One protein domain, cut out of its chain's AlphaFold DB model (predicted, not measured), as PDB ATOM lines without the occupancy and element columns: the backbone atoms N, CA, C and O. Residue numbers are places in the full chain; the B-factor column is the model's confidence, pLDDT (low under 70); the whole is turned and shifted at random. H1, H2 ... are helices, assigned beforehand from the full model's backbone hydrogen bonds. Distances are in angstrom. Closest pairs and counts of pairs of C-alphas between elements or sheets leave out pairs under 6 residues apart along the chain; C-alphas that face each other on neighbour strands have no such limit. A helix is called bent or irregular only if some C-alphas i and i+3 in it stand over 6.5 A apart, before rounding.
ATOM      1  N   LYS A   2     137.280 169.885  70.739       35.22
ATOM      2  CA  LYS A   2     137.924 171.169  71.113       35.22
ATOM      3  C   LYS A   2     139.334 171.024  71.726       35.22
ATOM      4  O   LYS A   2     140.254 171.700  71.288       35.22
ATOM      5  N   TYR A   3     139.518 170.077  72.651       38.41
ATOM      6  CA  TYR A   3     140.815 169.788  73.285       38.41
ATOM      7  C   TYR A   3     141.866 169.217  72.322       38.41
ATOM      8  O   TYR A   3     143.035 169.573  72.409       38.41
ATOM      9  N   LYS A   4     141.444 168.392  71.352       51.03
ATOM     10  CA  LYS A   4     142.338 167.807  70.341       51.03
ATOM     11  C   LYS A   4     142.920 168.895  69.427       51.03
ATOM     12  O   LYS A   4     144.114 168.885  69.161       51.03
ATOM     13  N   ASN A   5     142.105 169.880  69.036       53.50
ATOM     14  CA  ASN A   5     142.547 171.005  68.201       53.50
ATOM     15  C   ASN A   5     143.449 171.998  68.948       53.50
ATOM     16  O   ASN A   5     144.349 172.572  68.343       53.50
ATOM     17  N   ILE A   6     143.226 172.199  70.250       54.34
ATOM     18  CA  ILE A   6     144.089 173.043  71.087       54.34
ATOM     19  C   ILE A   6     145.463 172.386  71.255       54.34
ATOM     20  O   ILE A   6     146.478 173.039  71.033       54.34
ATOM     21  N   LEU A   7     145.501 171.084  71.556       59.28
ATOM     22  CA  LEU A   7     146.753 170.338  71.674       59.28
ATOM     23  C   LEU A   7     147.549 170.384  70.362       59.28
ATOM     24  O   LEU A   7     148.719 170.742  70.382       59.28
ATOM     25  N   ILE A   8     146.898 170.133  69.220       61.31
ATOM     26  CA  ILE A   8     147.535 170.191  67.893       61.31
ATOM     27  C   ILE A   8     148.159 171.572  67.635       61.31
ATOM     28  O   ILE A   8     149.352 171.645  67.362       61.31
ATOM     29  N   LYS A   9     147.410 172.671  67.805       64.44
ATOM     30  CA  LYS A   9     147.937 174.035  67.593       64.44
ATOM     31  C   LYS A   9     149.143 174.359  68.477       64.44
ATOM     32  O   LYS A   9     150.072 175.025  68.038       64.44
ATOM     33  N   SER A  10     149.132 173.870  69.709       64.19
ATOM     34  CA  SER A  10     150.202 174.097  70.687       64.19
ATOM     35  C   SER A  10     151.475 173.372  70.298       64.19
ATOM     36  O   SER A  10     152.550 173.960  70.343       64.19
ATOM     37  N   VAL A  11     151.327 172.127  69.838       64.50
ATOM     38  CA  VAL A  11     152.414 171.344  69.255       64.50
ATOM     39  C   VAL A  11     153.043 172.139  68.122       64.50
ATOM     40  O   VAL A  11     154.219 172.456  68.204       64.50
ATOM     41  N   ILE A  12     152.263 172.565  67.128       64.56
ATOM     42  CA  ILE A  12     152.767 173.303  65.956       64.56
ATOM     43  C   ILE A  12     153.517 174.580  66.353       64.56
ATOM     44  O   ILE A  12     154.608 174.840  65.850       64.56
ATOM     45  N   ILE A  13     152.977 175.351  67.296       67.06
ATOM     46  CA  ILE A  13     153.621 176.565  67.799       67.06
ATOM     47  C   ILE A  13     154.974 176.238  68.454       67.06
ATOM     48  O   ILE A  13     155.976 176.894  68.167       67.06
ATOM     49  N   MET A  14     155.031 175.216  69.311       67.94
ATOM     50  CA  MET A  14     156.283 174.788  69.942       67.94
ATOM     51  C   MET A  14     157.295 174.289  68.916       67.94
ATOM     52  O   MET A  14     158.476 174.617  69.016       67.94
ATOM     53  N   ILE A  15     156.828 173.550  67.906       64.00
ATOM     54  CA  ILE A  15     157.646 173.101  66.781       64.00
ATOM     55  C   ILE A  15     158.258 174.309  66.074       64.00
ATOM     56  O   ILE A  15     159.438 174.277  65.712       64.00
ATOM     57  N   GLY A  16     157.509 175.408  65.955       62.53
ATOM     58  CA  GLY A  16     158.027 176.607  65.317       62.53
ATOM     59  C   GLY A  16     159.009 177.429  66.067       62.53
ATOM     60  O   GLY A  16     160.011 177.871  65.498       62.53
ATOM     61  N   PHE A  17     158.825 177.505  67.365       64.50
ATOM     62  CA  PHE A  17     159.851 178.075  68.200       64.50
ATOM     63  C   PHE A  17     161.092 177.189  68.272       64.50
ATOM     64  O   PHE A  17     162.201 177.723  68.273       64.50
ATOM     65  N   LEU A  18     160.944 175.862  68.201       65.50
ATOM     66  CA  LEU A  18     162.090 174.963  68.137       65.50
ATOM     67  C   LEU A  18     162.870 175.138  66.825       65.50
ATOM     68  O   LEU A  18     164.084 175.306  66.884       65.50
ATOM     69  N   ALA A  19     162.198 175.191  65.672       59.50
ATOM     70  CA  ALA A  19     162.827 175.435  64.368       59.50
ATOM     71  C   ALA A  19     163.614 176.765  64.333       59.50
ATOM     72  O   ALA A  19     164.763 176.813  63.883       59.50
ATOM     73  N   VAL A  20     163.043 177.839  64.893       57.00
ATOM     74  CA  VAL A  20     163.727 179.135  65.032       57.00
ATOM     75  C   VAL A  20     164.895 179.048  66.018       57.00
ATOM     76  O   VAL A  20     165.956 179.620  65.767       57.00
ATOM     77  N   SER A  21     164.749 178.304  67.116       56.22
ATOM     78  CA  SER A  21     165.835 178.102  68.081       56.22
ATOM     79  C   SER A  21     167.000 177.303  67.492       56.22
ATOM     80  O   SER A  21     168.151 177.627  67.760       56.22
ATOM     81  N   THR A  22     166.737 176.329  66.614       54.19
ATOM     82  CA  THR A  22     167.785 175.575  65.913       54.19
ATOM     83  C   THR A  22     168.536 176.417  64.887       54.19
ATOM     84  O   THR A  22     169.730 176.208  64.709       54.19
ATOM     85  N   LEU A  23     167.882 177.415  64.282       46.06
ATOM     86  CA  LEU A  23     168.551 178.424  63.452       46.06
ATOM     87  C   LEU A  23     169.454 179.358  64.287       46.06
ATOM     88  O   LEU A  23     170.473 179.831  63.787       46.06
ATOM     89  N   HIS A  24     169.111 179.595  65.562       38.72
ATOM     90  CA  HIS A  24     169.947 180.342  66.515       38.72
ATOM     91  C   HIS A  24     171.055 179.488  67.141       38.72
ATOM     92  O   HIS A  24     172.114 180.025  67.454       38.72
ATOM     93  N   ALA A  25     170.870 178.165  67.236       44.59
ATOM     94  CA  ALA A  25     171.910 177.175  67.535       44.59
ATOM     95  C   ALA A  25     172.845 176.976  66.322       44.59
ATOM     96  O   ALA A  25     173.165 175.859  65.909       44.59
ATOM     97  N   ARG A  26     173.265 178.109  65.756       38.62
ATOM     98  CA  ARG A  26     174.143 178.319  64.605       38.62
ATOM     99  C   ARG A  26     175.494 177.608  64.763       38.62
ATOM    100  O   ARG A  26     176.170 177.379  63.766       38.62
ATOM    101  N   ASP A  27     175.820 177.169  65.976       43.41
ATOM    102  CA  ASP A  27     176.967 176.320  66.301       43.41
ATOM    103  C   ASP A  27     176.907 174.942  65.609       43.41
ATOM    104  O   ASP A  27     177.946 174.359  65.315       43.41
ATOM    105  N   TYR A  28     175.713 174.445  65.253       44.41
ATOM    106  CA  TYR A  28     175.549 173.191  64.500       44.41
ATOM    107  C   TYR A  28     175.686 173.352  62.980       44.41
ATOM    108  O   TYR A  28     175.888 172.361  62.289       44.41
ATOM    109  N   VAL A  29     175.592 174.573  62.441       43.50
ATOM    110  CA  VAL A  29     175.717 174.829  60.989       43.50
ATOM    111  C   VAL A  29     177.171 174.667  60.517       43.50
ATOM    112  O   VAL A  29     177.414 174.458  59.332       43.50
ATOM    113  N   ALA A  30     178.133 174.725  61.444       49.94
ATOM    114  CA  ALA A  30     179.544 174.446  61.183       49.94
ATOM    115  C   ALA A  30     179.912 172.954  61.291       49.94
ATOM    116  O   ALA A  30     181.026 172.591  60.920       49.94
ATOM    117  N   LEU A  31     179.012 172.103  61.801       57.03
ATOM    118  CA  LEU A  31     179.258 170.668  61.901       57.03
ATOM    119  C   LEU A  31     179.034 170.006  60.550       57.03
ATOM    120  O   LEU A  31     178.048 170.286  59.860       57.03
ATOM    121  N   ASP A  32     179.918 169.081  60.193       66.19
ATOM    122  CA  ASP A  32     179.636 168.216  59.066       66.19
ATOM    123  C   ASP A  32     178.448 167.280  59.385       66.19
ATOM    124  O   ASP A  32     177.993 167.122  60.526       66.19
ATOM    125  N   LYS A  33     177.903 166.643  58.347       67.56
ATOM    126  CA  LYS A  33     176.744 165.749  58.478       67.56
ATOM    127  C   LYS A  33     176.983 164.601  59.472       67.56
ATOM    128  O   LYS A  33     176.019 164.120  60.061       67.56
ATOM    129  N   GLU A 185     160.574 160.836  79.355       76.44
ATOM    130  CA  GLU A 185     160.461 161.026  77.899       76.44
ATOM    131  C   GLU A 185     159.013 160.849  77.414       76.44
ATOM    132  O   GLU A 185     158.460 161.749  76.787       76.44
ATOM    133  N   ALA A 186     158.364 159.747  77.811       75.56
ATOM    134  CA  ALA A 186     157.010 159.384  77.384       75.56
ATOM    135  C   ALA A 186     155.921 160.408  77.766       75.56
ATOM    136  O   ALA A 186     154.882 160.477  77.113       75.56
ATOM    137  N   GLU A 187     156.133 161.221  78.807       82.62
ATOM    138  CA  GLU A 187     155.157 162.224  79.259       82.62
ATOM    139  C   GLU A 187     155.508 163.654  78.839       82.62
ATOM    140  O   GLU A 187     154.654 164.547  78.894       82.62
ATOM    141  N   ALA A 188     156.771 163.899  78.477       81.75
ATOM    142  CA  ALA A 188     157.309 165.242  78.294       81.75
ATOM    143  C   ALA A 188     156.536 166.024  77.228       81.75
ATOM    144  O   ALA A 188     156.162 167.176  77.448       81.75
ATOM    145  N   PHE A 189     156.222 165.374  76.106       77.38
ATOM    146  CA  PHE A 189     155.497 166.004  75.011       77.38
ATOM    147  C   PHE A 189     154.104 166.486  75.420       77.38
ATOM    148  O   PHE A 189     153.774 167.658  75.230       77.38
ATOM    149  N   VAL A 190     153.295 165.605  76.011       79.69
ATOM    150  CA  VAL A 190     151.921 165.932  76.420       79.69
ATOM    151  C   VAL A 190     151.930 167.050  77.455       79.69
ATOM    152  O   VAL A 190     151.143 167.990  77.363       79.69
ATOM    153  N   TYR A 191     152.847 166.984  78.418       86.19
ATOM    154  CA  TYR A 191     152.997 168.019  79.432       86.19
ATOM    155  C   TYR A 191     153.332 169.386  78.833       86.19
ATOM    156  O   TYR A 191     152.619 170.354  79.095       86.19
ATOM    157  N   LEU A 192     154.378 169.469  78.008       84.31
ATOM    158  CA  LEU A 192     154.832 170.742  77.448       84.31
ATOM    159  C   LEU A 192     153.827 171.302  76.433       84.31
ATOM    160  O   LEU A 192     153.583 172.507  76.417       84.31
ATOM    161  N   SER A 193     153.153 170.433  75.678       78.69
ATOM    162  CA  SER A 193     152.053 170.819  74.784       78.69
ATOM    163  C   SER A 193     150.856 171.381  75.552       78.69
ATOM    164  O   SER A 193     150.265 172.373  75.131       78.69
ATOM    165  N   ASN A 194     150.507 170.789  76.699       82.00
ATOM    166  CA  ASN A 194     149.435 171.293  77.562       82.00
ATOM    167  C   ASN A 194     149.786 172.639  78.208       82.00
ATOM    168  O   ASN A 194     148.901 173.478  78.388       82.00
ATOM    169  N   LEU A 195     151.058 172.862  78.551       87.44
ATOM    170  CA  LEU A 195     151.519 174.175  79.004       87.44
ATOM    171  C   LEU A 195     151.404 175.205  77.877       87.44
ATOM    172  O   LEU A 195     150.787 176.250  78.068       87.44
ATOM    173  N   ALA A 196     151.911 174.881  76.685       82.62
ATOM    174  CA  ALA A 196     151.852 175.767  75.526       82.62
ATOM    175  C   ALA A 196     150.411 176.110  75.105       82.62
ATOM    176  O   ALA A 196     150.137 177.250  74.742       82.62
ATOM    177  N   ALA A 197     149.472 175.169  75.230       79.19
ATOM    178  CA  ALA A 197     148.053 175.356  74.916       79.19
ATOM    179  C   ALA A 197     147.355 176.477  75.669       79.19
ATOM    180  O   ALA A 197     146.409 177.078  75.155       79.19
ATOM    181  N   ASN A 198     147.796 176.726  76.894       79.50
ATOM    182  CA  ASN A 198     147.181 177.707  77.771       79.50
ATOM    183  C   ASN A 198     148.041 178.968  77.902       79.50
ATOM    184  O   ASN A 198     147.658 179.907  78.598       79.50
ATOM    185  N   GLU A 199     149.191 178.997  77.228       86.69
ATOM    186  CA  GLU A 199     150.166 180.063  77.342       86.69
ATOM    187  C   GLU A 199     149.904 181.168  76.321       86.69
ATOM    188  O   GLU A 199     149.671 180.928  75.138       86.69
ATOM    189  N   LYS A 200     149.968 182.413  76.793       82.56
ATOM    190  CA  LYS A 200     149.843 183.607  75.945       82.56
ATOM    191  C   LYS A 200     151.175 184.332  75.786       82.56
ATOM    192  O   LYS A 200     151.324 185.147  74.881       82.56
ATOM    193  N   ASN A 201     152.139 184.066  76.668       82.81
ATOM    194  CA  ASN A 201     153.447 184.689  76.632       82.81
ATOM    195  C   ASN A 201     154.379 183.948  75.662       82.81
ATOM    196  O   ASN A 201     154.839 182.842  75.937       82.81
ATOM    197  N   VAL A 202     154.723 184.607  74.557       78.12
ATOM    198  CA  VAL A 202     155.621 184.072  73.524       78.12
ATOM    199  C   VAL A 202     156.962 183.602  74.103       78.12
ATOM    200  O   VAL A 202     157.430 182.524  73.752       78.12
ATOM    201  N   SER A 203     157.563 184.337  75.043       78.75
ATOM    202  CA  SER A 203     158.836 183.950  75.669       78.75
ATOM    203  C   SER A 203     158.729 182.664  76.498       78.75
ATOM    204  O   SER A 203     159.675 181.880  76.529       78.75
ATOM    205  N   ARG A 204     157.582 182.411  77.143       84.56
ATOM    206  CA  ARG A 204     157.316 181.139  77.842       84.56
ATOM    207  C   ARG A 204     157.164 179.989  76.852       84.56
ATOM    208  O   ARG A 204     157.708 178.916  77.081       84.56
ATOM    209  N   ILE A 205     156.505 180.232  75.721       79.69
ATOM    210  CA  ILE A 205     156.376 179.237  74.654       79.69
ATOM    211  C   ILE A 205     157.757 178.873  74.076       79.69
ATOM    212  O   ILE A 205     158.043 177.688  73.893       79.69
ATOM    213  N   TYR A 206     158.649 179.852  73.878       78.31
ATOM    214  CA  TYR A 206     160.058 179.595  73.539       78.31
ATOM    215  C   TYR A 206     160.758 178.720  74.584       78.31
ATOM    216  O   TYR A 206     161.475 177.791  74.221       78.31
ATOM    217  N   ALA A 207     160.532 178.976  75.875       84.00
ATOM    218  CA  ALA A 207     161.101 178.154  76.936       84.00
ATOM    219  C   ALA A 207     160.601 176.701  76.870       84.00
ATOM    220  O   ALA A 207     161.405 175.775  76.965       84.00
ATOM    221  N   TYR A 208     159.308 176.473  76.624       85.81
ATOM    222  CA  TYR A 208     158.793 175.110  76.456       85.81
ATOM    223  C   TYR A 208     159.395 174.410  75.227       85.81
ATOM    224  O   TYR A 208     159.671 173.212  75.280       85.81
ATOM    225  N   ALA A 209     159.655 175.150  74.144       77.62
ATOM    226  CA  ALA A 209     160.353 174.624  72.973       77.62
ATOM    227  C   ALA A 209     161.817 174.256  73.287       77.62
ATOM    228  O   ALA A 209     162.256 173.159  72.945       77.62
ATOM    229  N   TRP A 210     162.570 175.104  73.999       79.06
ATOM    230  CA  TRP A 210     163.931 174.762  74.443       79.06
ATOM    231  C   TRP A 210     163.958 173.518  75.331       79.06
ATOM    232  O   TRP A 210     164.800 172.641  75.130       79.06
ATOM    233  N   ALA A 211     163.005 173.404  76.256       83.06
ATOM    234  CA  ALA A 211     162.860 172.240  77.119       83.06
ATOM    235  C   ALA A 211     162.542 170.958  76.337       83.06
ATOM    236  O   ALA A 211     163.097 169.902  76.642       83.06
ATOM    237  N   LEU A 212     161.707 171.050  75.294       77.00
ATOM    238  CA  LEU A 212     161.435 169.935  74.383       77.00
ATOM    239  C   LEU A 212     162.675 169.477  73.624       77.00
ATOM    240  O   LEU A 212     162.778 168.298  73.300       77.00
ATOM    241  N   SER A 213     163.632 170.369  73.360       72.38
ATOM    242  CA  SER A 213     164.863 169.980  72.673       72.38
ATOM    243  C   SER A 213     165.650 168.917  73.451       72.38
ATOM    244  O   SER A 213     166.403 168.170  72.832       72.38
ATOM    245  N   ALA A 214     165.477 168.825  74.776       70.44
ATOM    246  CA  ALA A 214     166.059 167.773  75.612       70.44
ATOM    247  C   ALA A 214     165.460 166.375  75.340       70.44
ATOM    248  O   ALA A 214     166.021 165.381  75.781       70.44
ATOM    249  N   TYR A 215     164.349 166.295  74.607       72.38
ATOM    250  CA  TYR A 215     163.619 165.073  74.258       72.38
ATOM    251  C   TYR A 215     163.511 164.932  72.734       72.38
ATOM    252  O   TYR A 215     162.421 164.770  72.183       72.38
ATOM    253  N   ASP A 216     164.642 165.078  72.043       67.31
ATOM    254  CA  ASP A 216     164.706 165.146  70.581       67.31
ATOM    255  C   ASP A 216     163.976 163.990  69.880       67.31
ATOM    256  O   ASP A 216     163.246 164.232  68.918       67.31
ATOM    257  N   ARG A 217     164.096 162.765  70.400       66.44
ATOM    258  CA  ARG A 217     163.454 161.570  69.844       66.44
ATOM    259  C   ARG A 217     161.934 161.552  70.009       66.44
ATOM    260  O   ARG A 217     161.232 161.465  69.006       66.44
ATOM    261  N   VAL A 218     161.416 161.676  71.236       67.38
ATOM    262  CA  VAL A 218     159.957 161.730  71.474       67.38
ATOM    263  C   VAL A 218     159.304 162.843  70.660       67.38
ATOM    264  O   VAL A 218     158.224 162.662  70.102       67.38
ATOM    265  N   PHE A 219     159.967 163.990  70.545       70.88
ATOM    266  CA  PHE A 219     159.432 165.096  69.770       70.88
ATOM    267  C   PHE A 219     159.421 164.821  68.258       70.88
ATOM    268  O   PHE A 219     158.448 165.160  67.580       70.88
ATOM    269  N   PHE A 220     160.463 164.175  67.730       73.94
ATOM    270  CA  PHE A 220     160.504 163.755  66.332       73.94
ATOM    271  C   PHE A 220     159.373 162.771  65.996       73.94
ATOM    272  O   PHE A 220     158.647 162.984  65.021       73.94
ATOM    273  N   ASP A 221     159.180 161.741  66.824       74.00
ATOM    274  CA  ASP A 221     158.151 160.718  66.608       74.00
ATOM    275  C   ASP A 221     156.740 161.337  66.614       74.00
ATOM    276  O   ASP A 221     155.909 161.036  65.751       74.00
ATOM    277  N   GLU A 222     156.481 162.283  67.519       74.38
ATOM    278  CA  GLU A 222     155.210 163.012  67.587       74.38
ATOM    279  C   GLU A 222     154.998 163.977  66.409       74.38
ATOM    280  O   GLU A 222     153.870 164.129  65.922       74.38
ATOM    281  N   ALA A 223     156.061 164.606  65.897       75.69
ATOM    282  CA  ALA A 223     155.993 165.435  64.693       75.69
ATOM    283  C   ALA A 223     155.642 164.590  63.453       75.69
ATOM    284  O   ALA A 223     154.753 164.962  62.679       75.69
ATOM    285  N   VAL A 224     156.269 163.416  63.307       78.12
ATOM    286  CA  VAL A 224     155.953 162.421  62.267       78.12
ATOM    287  C   VAL A 224     154.508 161.931  62.398       78.12
ATOM    288  O   VAL A 224     153.759 161.931  61.418       78.12
ATOM    289  N   ALA A 225     154.084 161.547  63.604       77.56
ATOM    290  CA  ALA A 225     152.725 161.075  63.867       77.56
ATOM    291  C   ALA A 225     151.668 162.161  63.626       77.56
ATOM    292  O   ALA A 225     150.549 161.858  63.207       77.56
ATOM    293  N   SER A 226     152.007 163.426  63.879       76.62
ATOM    294  CA  SER A 226     151.142 164.562  63.575       76.62
ATOM    295  C   SER A 226     150.987 164.727  62.068       76.62
ATOM    296  O   SER A 226     149.861 164.685  61.591       76.62
ATOM    297  N   LEU A 227     152.082 164.801  61.305       76.44
ATOM    298  CA  LEU A 227     152.049 164.981  59.845       76.44
ATOM    299  C   LEU A 227     151.285 163.889  59.084       76.44
ATOM    300  O   LEU A 227     150.681 164.178  58.053       76.44
ATOM    301  N   LYS A 228     151.253 162.658  59.604       78.69
ATOM    302  CA  LYS A 228     150.457 161.556  59.037       78.69
ATOM    303  C   LYS A 228     148.938 161.764  59.154       78.69
ATOM    304  O   LYS A 228     148.172 161.011  58.556       78.69
ATOM    305  N   ARG A 229     148.462 162.753  59.919       77.00
ATOM    306  CA  ARG A 229     147.027 163.041  60.067       77.00
ATOM    307  C   ARG A 229     146.529 163.888  58.896       77.00
ATOM    308  O   ARG A 229     147.004 164.996  58.658       77.00
ATOM    309  N   HIS A 230     145.517 163.389  58.189       67.19
ATOM    310  CA  HIS A 230     144.971 164.047  56.997       67.19
ATOM    311  C   HIS A 230     144.216 165.363  57.274       67.19
ATOM    312  O   HIS A 230     143.933 166.097  56.326       67.19
ATOM    313  N   ASP A 231     143.906 165.683  58.534       77.50
ATOM    314  CA  ASP A 231     143.071 166.819  58.953       77.50
ATOM    315  C   ASP A 231     143.854 168.071  59.397       77.50
ATOM    316  O   ASP A 231     143.250 169.056  59.823       77.50
ATOM    317  N   LEU A 232     145.185 168.078  59.277       71.62
ATOM    318  CA  LEU A 232     146.000 169.247  59.626       71.62
ATOM    319  C   LEU A 232     145.821 170.408  58.628       71.62
ATOM    320  O   LEU A 232     145.897 170.173  57.416       71.62
ATOM    321  N   PRO A 233     145.654 171.661  59.088       74.31
ATOM    322  CA  PRO A 233     145.735 172.845  58.231       74.31
ATOM    323  C   PRO A 233     147.058 172.912  57.450       74.31
ATOM    324  O   PRO A 233     148.091 172.454  57.932       74.31
ATOM    325  N   GLN A 234     147.046 173.493  56.248       73.31
ATOM    326  CA  GLN A 234     148.227 173.534  55.372       73.31
ATOM    327  C   GLN A 234     149.428 174.237  56.022       73.31
ATOM    328  O   GLN A 234     150.516 173.671  56.045       73.31
ATOM    329  N   GLN A 235     149.214 175.418  56.608       66.88
ATOM    330  CA  GLN A 235     150.262 176.183  57.293       66.88
ATOM    331  C   GLN A 235     150.943 175.365  58.401       66.88
ATOM    332  O   GLN A 235     152.156 175.421  58.577       66.88
ATOM    333  N   ASP A 236     150.161 174.561  59.118       70.81
ATOM    334  CA  ASP A 236     150.652 173.708  60.190       70.81
ATOM    335  C   ASP A 236     151.487 172.542  59.643       70.81
ATOM    336  O   ASP A 236     152.525 172.201  60.209       70.81
ATOM    337  N   ARG A 237     151.076 171.947  58.513       71.88
ATOM    338  CA  ARG A 237     151.872 170.913  57.828       71.88
ATOM    339  C   ARG A 237     153.186 171.466  57.306       71.88
ATOM    340  O   ARG A 237     154.210 170.816  57.482       71.88
ATOM    341  N   GLU A 238     153.163 172.647  56.693       69.81
ATOM    342  CA  GLU A 238     154.375 173.316  56.217       69.81
ATOM    343  C   GLU A 238     155.338 173.553  57.379       69.81
ATOM    344  O   GLU A 238     156.516 173.213  57.298       69.81
ATOM    345  N   PHE A 239     154.808 174.023  58.509       70.00
ATOM    346  CA  PHE A 239     155.577 174.240  59.720       70.00
ATOM    347  C   PHE A 239     156.284 172.962  60.215       70.00
ATOM    348  O   PHE A 239     157.500 172.941  60.440       70.00
ATOM    349  N   LEU A 240     155.523 171.877  60.378       73.00
ATOM    350  CA  LEU A 240     156.054 170.577  60.793       73.00
ATOM    351  C   LEU A 240     157.068 170.034  59.774       73.00
ATOM    352  O   LEU A 240     158.072 169.435  60.161       73.00
ATOM    353  N   GLY A 241     156.831 170.289  58.484       74.50
ATOM    354  CA  GLY A 241     157.728 169.928  57.396       74.50
ATOM    355  C   GLY A 241     159.096 170.604  57.506       74.50
ATOM    356  O   GLY A 241     160.117 169.914  57.478       74.50
ATOM    357  N   ILE A 242     159.118 171.925  57.744       71.50
ATOM    358  CA  ILE A 242     160.348 172.696  58.015       71.50
ATOM    359  C   ILE A 242     161.099 172.096  59.198       71.50
ATOM    360  O   ILE A 242     162.308 171.884  59.124       71.50
ATOM    361  N   TYR A 243     160.400 171.818  60.298       74.19
ATOM    362  CA  TYR A 243     161.042 171.270  61.487       74.19
ATOM    363  C   TYR A 243     161.716 169.924  61.216       74.19
ATOM    364  O   TYR A 243     162.888 169.759  61.576       74.19
ATOM    365  N   LEU A 244     161.006 168.988  60.574       74.81
ATOM    366  CA  LEU A 244     161.576 167.692  60.225       74.81
ATOM    367  C   LEU A 244     162.786 167.876  59.309       74.81
ATOM    368  O   LEU A 244     163.847 167.337  59.606       74.81
ATOM    369  N   GLN A 245     162.674 168.700  58.264       71.12
ATOM    370  CA  GLN A 245     163.773 168.984  57.339       71.12
ATOM    371  C   GLN A 245     165.008 169.559  58.053       71.12
ATOM    372  O   GLN A 245     166.126 169.102  57.821       71.12
ATOM    373  N   LEU A 246     164.823 170.532  58.950       67.19
ATOM    374  CA  LEU A 246     165.920 171.154  59.699       67.19
ATOM    375  C   LEU A 246     166.584 170.190  60.693       67.19
ATOM    376  O   LEU A 246     167.755 170.370  61.026       67.19
ATOM    377  N   ASN A 247     165.862 169.172  61.169       68.44
ATOM    378  CA  ASN A 247     166.359 168.227  62.171       68.44
ATOM    379  C   ASN A 247     166.731 166.850  61.600       68.44
ATOM    380  O   ASN A 247     167.290 166.040  62.335       68.44
ATOM    381  N   GLN A 248     166.529 166.603  60.300       66.50
ATOM    382  CA  GLN A 248     166.852 165.337  59.622       66.50
ATOM    383  C   GLN A 248     168.283 164.848  59.843       66.50
ATOM    384  O   GLN A 248     168.540 163.647  59.884       66.50
ATOM    385  N   TRP A 249     169.223 165.779  59.983       64.44
ATOM    386  CA  TRP A 249     170.641 165.476  60.158       64.44
ATOM    387  C   TRP A 249     171.003 164.992  61.564       64.44
ATOM    388  O   TRP A 249     172.121 164.541  61.774       64.44
ATOM    389  N   ARG A 250     170.073 165.076  62.521       60.28
ATOM    390  CA  ARG A 250     170.250 164.604  63.905       60.28
ATOM    391  C   ARG A 250     169.676 163.202  64.132       60.28
ATOM    392  O   ARG A 250     169.787 162.673  65.231       60.28
ATOM    393  N   LEU A 251     169.040 162.631  63.111       65.69
ATOM    394  CA  LEU A 251     168.304 161.372  63.185       65.69
ATOM    395  C   LEU A 251     169.166 160.179  62.780       65.69
ATOM    396  O   LEU A 251     170.170 160.325  62.075       65.69
ATOM    397  N   THR A 252     168.719 158.978  63.152       66.44
ATOM    398  CA  THR A 252     169.257 157.750  62.558       66.44
ATOM    399  C   THR A 252     168.948 157.690  61.060       66.44
ATOM    400  O   THR A 252     168.078 158.394  60.542       66.44
ATOM    401  N   GLU A 253     169.670 156.838  60.333       69.44
ATOM    402  CA  GLU A 253     169.445 156.649  58.898       69.44
ATOM    403  C   GLU A 253     168.014 156.198  58.576       69.44
ATOM    404  O   GLU A 253     167.395 156.754  57.670       69.44
ATOM    405  N   GLU A 254     167.471 155.269  59.361       76.25
ATOM    406  CA  GLU A 254     166.095 154.778  59.237       76.25
ATOM    407  C   GLU A 254     165.071 155.905  59.444       76.25
ATOM    408  O   GLU A 254     164.255 156.182  58.565       76.25
ATOM    409  N   GLN A 255     165.192 156.655  60.544       72.19
ATOM    410  CA  GLN A 255     164.317 157.794  60.848       72.19
ATOM    411  C   GLN A 255     164.398 158.895  59.782       72.19
ATOM    412  O   GLN A 255     163.403 159.552  59.466       72.19
ATOM    413  N   ARG A 256     165.583 159.105  59.201       74.31
ATOM    414  CA  ARG A 256     165.779 160.053  58.103       74.31
ATOM    415  C   ARG A 256     165.054 159.595  56.840       74.31
ATOM    416  O   ARG A 256     164.411 160.421  56.200       74.31
ATOM    417  N   ILE A 257     165.154 158.316  56.473       80.00
ATOM    418  CA  ILE A 257     164.444 157.752  55.314       80.00
ATOM    419  C   ILE A 257     162.934 157.931  55.490       80.00
ATOM    420  O   ILE A 257     162.274 158.453  54.589       80.00
ATOM    421  N   ASP A 258     162.412 157.599  56.670       78.12
ATOM    422  CA  ASP A 258     160.999 157.775  57.003       78.12
ATOM    423  C   ASP A 258     160.566 159.243  56.943       78.12
ATOM    424  O   ASP A 258     159.518 159.563  56.375       78.12
ATOM    425  N   SER A 259     161.391 160.156  57.468       78.81
ATOM    426  CA  SER A 259     161.151 161.597  57.379       78.81
ATOM    427  C   SER A 259     161.097 162.078  55.929       78.81
ATOM    428  O   SER A 259     160.171 162.797  55.562       78.81
ATOM    429  N   VAL A 260     162.057 161.681  55.089       80.94
ATOM    430  CA  VAL A 260     162.109 162.093  53.677       80.94
ATOM    431  C   VAL A 260     160.901 161.564  52.914       80.94
ATOM    432  O   VAL A 260     160.282 162.319  52.162       80.94
ATOM    433  N   LYS A 261     160.533 160.297  53.128       83.31
ATOM    434  CA  LYS A 261     159.343 159.697  52.521       83.31
ATOM    435  C   LYS A 261     158.084 160.471  52.905       83.31
ATOM    436  O   LYS A 261     157.337 160.882  52.023       83.31
ATOM    437  N   LEU A 262     157.902 160.744  54.196       81.75
ATOM    438  CA  LEU A 262     156.760 161.511  54.689       81.75
ATOM    439  C   LEU A 262     156.717 162.919  54.087       81.75
ATOM    440  O   LEU A 262     155.661 163.362  53.651       81.75
ATOM    441  N   LEU A 263     157.854 163.615  54.019       80.94
ATOM    442  CA  LEU A 263     157.939 164.951  53.424       80.94
ATOM    443  C   LEU A 263     157.621 164.953  51.924       80.94
ATOM    444  O   LEU A 263     156.985 165.894  51.452       80.94
ATOM    445  N   LYS A 264     158.007 163.908  51.176       82.00
ATOM    446  CA  LYS A 264     157.576 163.715  49.780       82.00
ATOM    447  C   LYS A 264     156.056 163.497  49.701       82.00
ATOM    448  O   LYS A 264     155.393 164.137  48.889       82.00
ATOM    449  N   GLU A 265     155.491 162.656  50.571       78.62
ATOM    450  CA  GLU A 265     154.047 162.365  50.623       78.62
ATOM    451  C   GLU A 265     153.198 163.602  50.953       78.62
ATOM    452  O   GLU A 265     152.134 163.790  50.365       78.62
TER     453      GLU A 265
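This is residues 2 to 33 and 185 to 265 of the 274 residues of an uncharacterized protein of Victivallis lenta (UniProt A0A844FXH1). Bent helix H3 joins two parts: its arm H3a makes a hairpin with H2 that crosses H1 on one side, while its arm H3b makes an up-and-down bundle with H4 and H5, H4 packing on H1's other side. The printed part has 113 residues, with five named helices, H1 to H5 in order along the chain, and no named strand; its class is all helix, with 93 of the 113 residues in the helices, and it is compact, radius of gyration of the C-alphas 13.6 A, spans 40 by 32 by 26 A. Residues 24 to 31 stick out.

H3, residues 202 to 227, assigned as one helix by its hydrogen bonds, is bent: C-alphas 214 and 217 are 8.9 A apart; H3a is 202 to 214, H3b 217 to 227. H1, residues 2 to 24, 33.6 A long, begins at (137.924, 171.169, 71.113). H2 is 185 to 198, H4 234 to 250; H5, 253 to 265, ends at (154.047, 162.365, 50.623).

H3a and H2 touch, opposite ways, closest C-alphas Ile 205 and Ala 196, 5.8 A. H1 touches H4, closest C-alphas Ala 19 and Tyr 243, 5.4 A. Every O i to N i+4 pair is within hydrogen-bond range in H1, H3b and H5, but 7 of 10 in H2, 8 of 9 in H3a, 11 of 13 in H4.

Residues 34 to 184 are not printed; C-alphas 33 and 185 are 25.8 A apart. Residues 2 to 33 are under pLDDT 70.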